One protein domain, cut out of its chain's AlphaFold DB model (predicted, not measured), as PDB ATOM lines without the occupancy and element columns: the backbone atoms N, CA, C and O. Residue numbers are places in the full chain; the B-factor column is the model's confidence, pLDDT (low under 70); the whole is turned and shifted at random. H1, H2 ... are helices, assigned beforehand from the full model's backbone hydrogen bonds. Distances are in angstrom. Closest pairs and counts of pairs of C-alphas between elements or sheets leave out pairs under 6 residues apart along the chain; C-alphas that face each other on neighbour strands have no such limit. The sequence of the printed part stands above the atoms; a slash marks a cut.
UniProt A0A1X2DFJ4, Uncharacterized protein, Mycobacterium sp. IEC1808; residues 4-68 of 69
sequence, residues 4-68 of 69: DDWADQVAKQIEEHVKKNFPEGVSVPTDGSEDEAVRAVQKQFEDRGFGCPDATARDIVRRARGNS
ATOM      1  N   ASP A   4      39.511 -32.943  32.900       67.12
ATOM      2  CA  ASP A   4      38.883 -32.012  33.839       67.12
ATOM      3  C   ASP A   4      39.790 -31.664  35.037       67.12
ATOM      4  O   ASP A   4      39.809 -30.523  35.484       67.12
ATOM      5  N   ASP A   5      40.634 -32.597  35.497       77.75
ATOM      6  CA  ASP A   5      41.489 -32.411  36.687       77.75
ATOM      7  C   ASP A   5      42.556 -31.317  36.482       77.75
ATOM      8  O   ASP A   5      42.822 -30.496  37.362       77.75
ATOM      9  N   TRP A   6      43.120 -31.235  35.270       83.56
ATOM     10  CA  TRP A   6      44.086 -30.185  34.937       83.56
ATOM     11  C   TRP A   6      43.410 -28.827  34.718       83.56
ATOM     12  O   TRP A   6      44.009 -27.796  35.029       83.56
ATOM     13  N   ALA A   7      42.176 -28.812  34.204       84.88
ATOM     14  CA  ALA A   7      41.419 -27.583  33.995       84.88
ATOM     15  C   ALA A   7      41.064 -26.937  35.344       84.88
ATOM     16  O   ALA A   7      41.282 -25.737  35.519       84.88
ATOM     17  N   ASP A   8      40.631 -27.741  36.319       85.62
ATOM     18  CA  ASP A   8      40.413 -27.309  37.703       85.62
ATOM     19  C   ASP A   8      41.701 -26.778  38.351       85.62
ATOM     20  O   ASP A   8      41.709 -25.719  38.987       85.62
ATOM     21  N   GLN A   9      42.833 -27.457  38.142       87.19
ATOM     22  CA  GLN A   9      44.119 -27.008  38.676       87.19
ATOM     23  C   GLN A   9      44.587 -25.680  38.055       87.19
ATOM     24  O   GLN A   9      45.168 -24.839  38.748       87.19
ATOM     25  N   VAL A  10      44.349 -25.468  36.759       86.94
ATOM     26  CA  VAL A  10      44.657 -24.200  36.082       86.94
ATOM     27  C   VAL A  10      43.725 -23.090  36.565       86.94
ATOM     28  O   VAL A  10      44.206 -22.005  36.889       86.94
ATOM     29  N   ALA A  11      42.424 -23.360  36.690       87.25
ATOM     30  CA  ALA A  11      41.456 -22.399  37.210       87.25
ATOM     31  C   ALA A  11      41.832 -21.932  38.624       87.25
ATOM     32  O   ALA A  11      41.848 -20.730  38.894       87.25
ATOM     33  N   LYS A  12      42.228 -22.865  39.498       87.62
ATOM     34  CA  LYS A  12      42.680 -22.549  40.857       87.62
ATOM     35  C   LYS A  12      43.926 -21.661  40.865       87.62
ATOM     36  O   LYS A  12      43.956 -20.662  41.577       87.62
ATOM     37  N   GLN A  13      44.921 -21.970  40.033       87.94
ATOM     38  CA  GLN A  13      46.133 -21.152  39.929       87.94
ATOM     39  C   GLN A  13      45.845 -19.743  39.400       87.94
ATOM     40  O   GLN A  13      46.431 -18.778  39.891       87.94
ATOM     41  N   ILE A  14      44.935 -19.605  38.432       85.38
ATOM     42  CA  ILE A  14      44.493 -18.295  37.936       85.38
ATOM     43  C   ILE A  14      43.805 -17.518  39.059       85.38
ATOM     44  O   ILE A  14      44.129 -16.351  39.275       85.38
ATOM     45  N   GLU A  15      42.906 -18.155  39.809       85.38
ATOM     46  CA  GLU A  15      42.206 -17.513  40.921       85.38
ATOM     47  C   GLU A  15      43.181 -17.017  42.000       85.38
ATOM     48  O   GLU A  15      43.104 -15.865  42.428       85.38
ATOM     49  N   GLU A  16      44.136 -17.855  42.409       88.38
ATOM     50  CA  GLU A  16      45.169 -17.485  43.382       88.38
ATOM     51  C   GLU A  16      46.046 -16.338  42.867       88.38
ATOM     52  O   GLU A  16      46.361 -15.403  43.610       88.38
ATOM     53  N   HIS A  17      46.407 -16.370  41.582       83.88
ATOM     54  CA  HIS A  17      47.200 -15.323  40.955       83.88
ATOM     55  C   HIS A  17      46.445 -13.987  40.893       83.88
ATOM     56  O   HIS A  17      47.027 -12.943  41.187       83.88
ATOM     57  N   VAL A  18      45.147 -14.003  40.582       83.38
ATOM     58  CA  VAL A  18      44.298 -12.803  40.594       83.38
ATOM     59  C   VAL A  18      44.130 -12.277  42.020       83.38
ATOM     60  O   VAL A  18      44.389 -11.100  42.251       83.38
ATOM     61  N   LYS A  19      43.796 -13.131  42.998       84.75
ATOM     62  CA  LYS A  19      43.642 -12.734  44.414       84.75
ATOM     63  C   LYS A  19      44.911 -12.099  44.984       84.75
ATOM     64  O   LYS A  19      44.838 -11.118  45.718       84.75
ATOM     65  N   LYS A  20      46.084 -12.632  44.629       86.62
ATOM     66  CA  LYS A  20      47.378 -12.092  45.066       86.62
ATOM     67  C   LYS A  20      47.673 -10.718  44.462       86.62
ATOM     68  O   LYS A  20      48.246  -9.861  45.134       86.62
ATOM     69  N   ASN A  21      47.316 -10.514  43.197       84.38
ATOM     70  CA  ASN A  21      47.666  -9.305  42.461       84.38
ATOM     71  C   ASN A  21      46.584  -8.218  42.488       84.38
ATOM     72  O   ASN A  21      46.905  -7.062  42.255       84.38
ATOM     73  N   PHE A  22      45.342  -8.541  42.828       83.50
ATOM     74  CA  PHE A  22      44.249  -7.578  42.983       83.50
ATOM     75  C   PHE A  22      43.495  -7.828  44.299       83.50
ATOM     76  O   PHE A  22      42.310  -8.161  44.269       83.50
ATOM     77  N   PRO A  23      44.152  -7.688  45.469       76.06
ATOM     78  CA  PRO A  23      43.523  -7.980  46.760       76.06
ATOM     79  C   PRO A  23      42.335  -7.057  47.070       76.06
ATOM     80  O   PRO A  23      41.393  -7.472  47.734       76.06
ATOM     81  N   GLU A  24      42.366  -5.825  46.557       80.19
ATOM     82  CA  GLU A  24      41.306  -4.817  46.713       80.19
ATOM     83  C   GLU A  24      40.464  -4.657  45.432       80.19
ATOM     84  O   GLU A  24      39.627  -3.764  45.334       80.19
ATOM     85  N   GLY A  25      40.674  -5.527  44.437       82.19
ATOM     86  CA  GLY A  25      40.072  -5.405  43.113       82.19
ATOM     87  C   GLY A  25      40.725  -4.325  42.243       82.19
ATOM     88  O   GLY A  25      41.886  -3.961  42.431       82.19
ATOM     89  N   VAL A  26      39.973  -3.861  41.244       83.94
ATOM     90  CA  VAL A  26      40.374  -2.798  40.311       83.94
ATOM     91  C   VAL A  26      39.646  -1.524  40.708       83.94
ATOM     92  O   VAL A  26      38.417  -1.510  40.765       83.94
ATOM     93  N   SER A  27      40.391  -0.450  40.950       87.81
ATOM     94  CA  SER A  27      39.800   0.848  41.257       87.81
ATOM     95  C   SER A  27      39.490   1.600  39.967       87.81
ATOM     96  O   SER A  27      40.373   1.811  39.135       87.81
ATOM     97  N   VAL A  28      38.237   2.003  39.774       88.44
ATOM     98  CA  VAL A  28      37.824   2.761  38.590       88.44
ATOM     99  C   VAL A  28      37.545   4.206  38.990       88.44
ATOM    100  O   VAL A  28      36.620   4.441  39.768       88.44
ATOM    101  N   PRO A  29      38.276   5.190  38.437       86.69
ATOM    102  CA  PRO A  29      37.931   6.594  38.613       86.69
ATOM    103  C   PRO A  29      36.542   6.877  38.026       86.69
ATOM    104  O   PRO A  29      36.307   6.672  36.828       86.69
ATOM    105  N   THR A  30      35.614   7.349  38.853       83.75
ATOM    106  CA  THR A  30      34.270   7.773  38.423       83.75
ATOM    107  C   THR A  30      34.259   9.201  37.897       83.75
ATOM    108  O   THR A  30      33.473   9.520  37.010       83.75
ATOM    109  N   ASP A  31      35.174  10.031  38.390       82.12
ATOM    110  CA  ASP A  31      35.361  11.409  37.959       82.12
ATOM    111  C   ASP A  31      36.229  11.505  36.697       82.12
ATOM    112  O   ASP A  31      37.034  10.622  36.385       82.12
ATOM    113  N   GLY A  32      36.065  12.602  35.957       85.06
ATOM    114  CA  GLY A  32      36.834  12.877  34.743       85.06
ATOM    115  C   GLY A  32      36.421  12.044  33.522       85.06
ATOM    116  O   GLY A  32      35.373  11.384  33.486       85.06
ATOM    117  N   SER A  33      37.250  12.097  32.483       91.19
ATOM    118  CA  SER A  33      36.933  11.526  31.167       91.19
ATOM    119  C   SER A  33      36.962   9.991  31.182       91.19
ATOM    120  O   SER A  33      37.743   9.393  31.923       91.19
ATOM    121  N   GLU A  34      36.160   9.332  30.331       90.44
ATOM    122  CA  GLU A  34      36.204   7.862  30.178       90.44
ATOM    123  C   GLU A  34      37.627   7.393  29.830       90.44
ATOM    124  O   GLU A  34      38.137   6.478  30.468       90.44
ATOM    125  N   ASP A  35      38.319   8.073  28.908       92.44
ATOM    126  CA  ASP A  35      39.693   7.727  28.518       92.44
ATOM    127  C   ASP A  35      40.715   7.841  29.665       92.44
ATOM    128  O   ASP A  35      41.691   7.089  29.697       92.44
ATOM    129  N   GLU A  36      40.512   8.740  30.632       92.25
ATOM    130  CA  GLU A  36      41.390   8.844  31.806       92.25
ATOM    131  C   GLU A  36      41.192   7.654  32.746       92.25
ATOM    132  O   GLU A  36      42.167   7.049  33.199       92.25
ATOM    133  N   ALA A  37      39.938   7.258  32.972       92.69
ATOM    134  CA  ALA A  37      39.622   6.064  33.744       92.69
ATOM    135  C   ALA A  37      40.113   4.786  33.053       92.69
ATOM    136  O   ALA A  37      40.660   3.908  33.718       92.69
ATOM    137  N   VAL A  38      40.006   4.702  31.724       94.44
ATOM    138  CA  VAL A  38      40.540   3.585  30.927       94.44
ATOM    139  C   VAL A  38      42.046   3.462  31.124       94.44
ATOM    140  O   VAL A  38      42.526   2.387  31.476       94.44
ATOM    141  N   ARG A  39      42.793   4.565  30.985       93.94
ATOM    142  CA  ARG A  39      44.247   4.569  31.208       93.94
ATOM    143  C   ARG A  39      44.609   4.182  32.639       93.94
ATOM    144  O   ARG A  39      45.575   3.451  32.843       93.94
ATOM    145  N   ALA A  40      43.844   4.643  33.628       93.12
ATOM    146  CA  ALA A  40      44.060   4.288  35.028       93.12
ATOM    147  C   ALA A  40      43.830   2.791  35.290       93.12
ATOM    148  O   ALA A  40      44.592   2.177  36.036       93.12
ATOM    149  N   VAL A  41      42.810   2.196  34.667       91.88
ATOM    150  CA  VAL A  41      42.551   0.752  34.730       91.88
ATOM    151  C   VAL A  41      43.674  -0.016  34.042       91.88
ATOM    152  O   VAL A  41      44.261  -0.899  34.657       91.88
ATOM    153  N   GLN A  42      44.042   0.347  32.811       94.38
ATOM    154  CA  GLN A  42      45.128  -0.324  32.090       94.38
ATOM    155  C   GLN A  42      46.434  -0.305  32.880       94.38
ATOM    156  O   GLN A  42      47.053  -1.350  33.056       94.38
ATOM    157  N   LYS A  43      46.786   0.851  33.449       92.56
ATOM    158  CA  LYS A  43      47.977   0.997  34.282       92.56
ATOM    159  C   LYS A  43      47.952   0.087  35.513       92.56
ATOM    160  O   LYS A  43      48.958  -0.541  35.814       92.56
ATOM    161  N   GLN A  44      46.810  -0.037  36.196       91.38
ATOM    162  CA  GLN A  44      46.677  -0.952  37.337       91.38
ATOM    163  C   GLN A  44      46.908  -2.413  36.946       91.38
ATOM    164  O   GLN A  44      47.483  -3.163  37.728       91.38
ATOM    165  N   PHE A  45      46.474  -2.827  35.756       90.94
ATOM    166  CA  PHE A  45      46.757  -4.171  35.259       90.94
ATOM    167  C   PHE A  45      48.237  -4.343  34.902       90.94
ATOM    168  O   PHE A  45      48.843  -5.331  35.320       90.94
ATOM    169  N   GLU A  46      48.831  -3.372  34.209       91.25
ATOM    170  CA  GLU A  46      50.248  -3.396  33.832       91.25
ATOM    171  C   GLU A  46      51.175  -3.435  35.055       91.25
ATOM    172  O   GLU A  46      52.076  -4.274  35.106       91.25
ATOM    173  N   ASP A  47      50.908  -2.621  36.083       89.62
ATOM    174  CA  ASP A  47      51.669  -2.592  37.345       89.62
ATOM    175  C   ASP A  47      51.625  -3.942  38.088       89.62
ATOM    176  O   ASP A  47      52.483  -4.246  38.921       89.62
ATOM    177  N   ARG A  48      50.629  -4.779  37.781       86.44
ATOM    178  CA  ARG A  48      50.445  -6.123  38.340       86.44
ATOM    179  C   ARG A  48      50.906  -7.237  37.395       86.44
ATOM    180  O   ARG A  48      50.761  -8.409  37.733       86.44
ATOM    181  N   GLY A  49      51.471  -6.893  36.238       86.88
ATOM    182  CA  GLY A  49      51.985  -7.845  35.251       86.88
ATOM    183  C   GLY A  49      50.925  -8.437  34.319       86.88
ATOM    184  O   GLY A  49      51.180  -9.457  33.680       86.88
ATOM    185  N   PHE A  50      49.748  -7.817  34.223       86.12
ATOM    186  CA  PHE A  50      48.670  -8.237  33.332       86.12
ATOM    187  C   PHE A  50      48.532  -7.285  32.146       86.12
ATOM    188  O   PHE A  50      48.644  -6.069  32.281       86.12
ATOM    189  N   GLY A  51      48.206  -7.834  30.978       90.06
ATOM    190  CA  GLY A  51      47.759  -7.028  29.845       90.06
ATOM    191  C   GLY A  51      46.276  -6.690  29.974       90.06
ATOM    192  O   GLY A  51      45.461  -7.583  30.206       90.06
ATOM    193  N   CYS A  52      45.915  -5.421  29.778       91.00
ATOM    194  CA  CYS A  52      44.519  -4.989  29.714       91.00
ATOM    195  C   CYS A  52      44.225  -4.314  28.363       91.00
ATOM    196  O   CYS A  52      44.589  -3.151  28.155       91.00
ATOM    197  N   PRO A  53      43.584  -5.026  27.418       93.94
ATOM    198  CA  PRO A  53      43.173  -4.442  26.145       93.94
ATOM    199  C   PRO A  53      42.233  -3.247  26.348       93.94
ATOM    200  O   PRO A  53      41.392  -3.268  27.245       93.94
ATOM    201  N   ASP A  54      42.319  -2.242  25.472       92.88
ATOM    202  CA  ASP A  54      41.489  -1.022  25.536       92.88
ATOM    203  C   ASP A  54      39.988  -1.335  25.639       92.88
ATOM    204  O   ASP A  54      39.296  -0.804  26.505       92.88
ATOM    205  N   ALA A  55      39.498  -2.275  24.826       92.56
ATOM    206  CA  ALA A  55      38.097  -2.688  24.845       92.56
ATOM    207  C   ALA A  55      37.670  -3.274  26.204       92.56
ATOM    208  O   ALA A  55      36.569  -2.996  26.676       92.56
ATOM    209  N   THR A  56      38.546  -4.050  26.850       92.12
ATOM    210  CA  THR A  56      38.301  -4.623  28.180       92.12
ATOM    211  C   THR A  56      38.310  -3.535  29.249       92.12
ATOM    212  O   THR A  56      37.399  -3.481  30.069       92.12
ATOM    213  N   ALA A  57      39.297  -2.636  29.219       92.50
ATOM    214  CA  ALA A  57      39.371  -1.515  30.150       92.50
ATOM    215  C   ALA A  57      38.143  -0.597  30.031       92.50
ATOM    216  O   ALA A  57      37.563  -0.215  31.044       92.50
ATOM    217  N   ARG A  58      37.687  -0.303  28.807       93.31
ATOM    218  CA  ARG A  58      36.459   0.468  28.554       93.31
ATOM    219  C   ARG A  58      35.208  -0.214  29.088       93.31
ATOM    220  O   ARG A  58      34.385   0.451  29.707       93.31
ATOM    221  N   ASP A  59      35.059  -1.520  28.883       92.44
ATOM    222  CA  ASP A  59      33.927  -2.278  29.430       92.44
ATOM    223  C   ASP A  59      33.920  -2.249  30.970       92.44
ATOM    224  O   ASP A  59      32.881  -1.966  31.567       92.44
ATOM    225  N   ILE A  60      35.083  -2.414  31.614       90.06
ATOM    226  CA  ILE A  60      35.232  -2.277  33.075       90.06
ATOM    227  C   ILE A  60      34.796  -0.883  33.539       90.06
ATOM    228  O   ILE A  60      33.979  -0.766  34.455       90.06
ATOM    229  N   VAL A  61      35.301   0.174  32.892       91.06
ATOM    230  CA  VAL A  61      34.976   1.563  33.244       91.06
ATOM    231  C   VAL A  61      33.480   1.831  33.108       91.06
ATOM    232  O   VAL A  61      32.868   2.394  34.017       91.06
ATOM    233  N   ARG A  62      32.864   1.388  32.008       90.75
ATOM    234  CA  ARG A  62      31.430   1.576  31.760       90.75
ATOM    235  C   ARG A  62      30.563   0.829  32.758       90.75
ATOM    236  O   ARG A  62      29.593   1.401  33.239       90.75
ATOM    237  N   ARG A  63      30.912  -0.410  33.110       88.75
ATOM    238  CA  ARG A  63      30.179  -1.182  34.128       88.75
ATOM    239  C   ARG A  63      30.289  -0.557  35.511       88.75
ATOM    240  O   ARG A  63      29.303  -0.521  36.236       88.75
ATOM    241  N   ALA A  64      31.468  -0.060  35.875       87.00
ATOM    242  CA  ALA A  64      31.672   0.588  37.165       87.00
ATOM    243  C   ALA A  64      30.921   1.925  37.265       87.00
ATOM    244  O   ALA A  64      30.342   2.215  38.304       87.00
ATOM    245  N   ARG A  65      30.882   2.718  36.185       84.88
ATOM    246  CA  ARG A  65      30.158   4.001  36.150       84.88
ATOM    247  C   ARG A  65      28.643   3.838  35.977       84.88
ATOM    248  O   ARG A  65      27.892   4.619  36.541       84.88
ATOM    249  N   GLY A  66      28.198   2.828  35.228       77.25
ATOM    250  CA  GLY A  66      26.780   2.539  34.981       77.25
ATOM    251  C   GLY A  66      26.058   1.816  36.124       77.25
ATOM    252  O   GLY A  66      24.839   1.751  36.108       77.25
ATOM    253  N   ASN A  67      26.781   1.292  37.118       58.47
ATOM    254  CA  ASN A  67      26.199   0.742  38.351       58.47
ATOM    255  C   ASN A  67      26.127   1.774  39.500       58.47
ATOM    256  O   ASN A  67      25.830   1.394  40.629       58.47
ATOM    257  N   SER A  68      26.417   3.054  39.235       52.12
ATOM    258  CA  SER A  68      26.335   4.151  40.219       52.12
ATOM    259  C   SER A  68      24.986   4.897  40.193       52.12
ATOM    260  O   SER A  68      24.937   6.058  40.600       52.12
TER     261      SER A  68
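This is residues 4 to 68 of the 69 residues of an uncharacterized protein of Mycobacterium sp. IEC1808 (UniProt A0A1X2DFJ4). A long helix, H1, leads like an arm into a small body in which two shorter helices, H2 and H3, cross steeply near Val 38 and Ala 57. Residues 4 to 17 of H1 stick out free of everything else, and the long link of residues 22 to 33, which holds no named element, runs from the inner end of H1 to the start of H2. The printed part has 65 residues, with three named helices in the order H1, H2, H3 and no named strand; its class is all helix. The whole is loose, with a radius of gyration of the C-alphas of 13.8 A, and elongated, spanning 45 by 24 by 21 A, the arm of H1 making much of the length.

Find C-alpha 4 at (38.883, -32.012, 33.839), where H1, residues 4 to 21, begins; from there it runs 25.8 A to C-alpha 21 at (47.666, -9.305, 42.461), with y climbing most. Read on through residues 22 to 33, which hold no named element, to C-alpha 34 at (36.204, 7.862, 30.178). Here H2, residues 34 to 46, starts, and it runs 18.4 A from first to last C-alpha. After seven more residues you reach H3, residues 54 to 66, which measures 17.8 A and ends with C-alpha 66 at (26.780, 2.539, 34.981).

Start at H1, and you will find that it touches no helix: it is apart from H2 and apart from H3. Then compare H2 with H3, which touch, with 13 pairs of C-alphas within 8 A. Their closest C-alphas are those of Val 38 and Ala 57, 5.3 A apart, and their centres are 9.7 A apart. Their lines stand at a steep tilt of 62 degrees, and they run opposite ways. Look at the backbone O and N atoms inside H1, H2 and H3: every O i to N i+4 pair is within hydrogen-bond range.

Look for the two C-alphas farthest apart at Asp 5 and Gly 32, 45.6 A from each other. Leave out residues 4 to 17, which stand free, and the remaining body of 51 residues spans 27 by 19 by 15 A, with a radius of gyration of 10.5 A. The link from H1 to H2, 12 residues, is long, and the link from H2 to H3, 7 residues, is short. The printed part runs from residue 4 to residue 68 with no cut. In the B-factor column you will find a mean pLDDT of the printed part of 86.6, with the model's confidence under 70 at residue 4 and at residues 67 to 68.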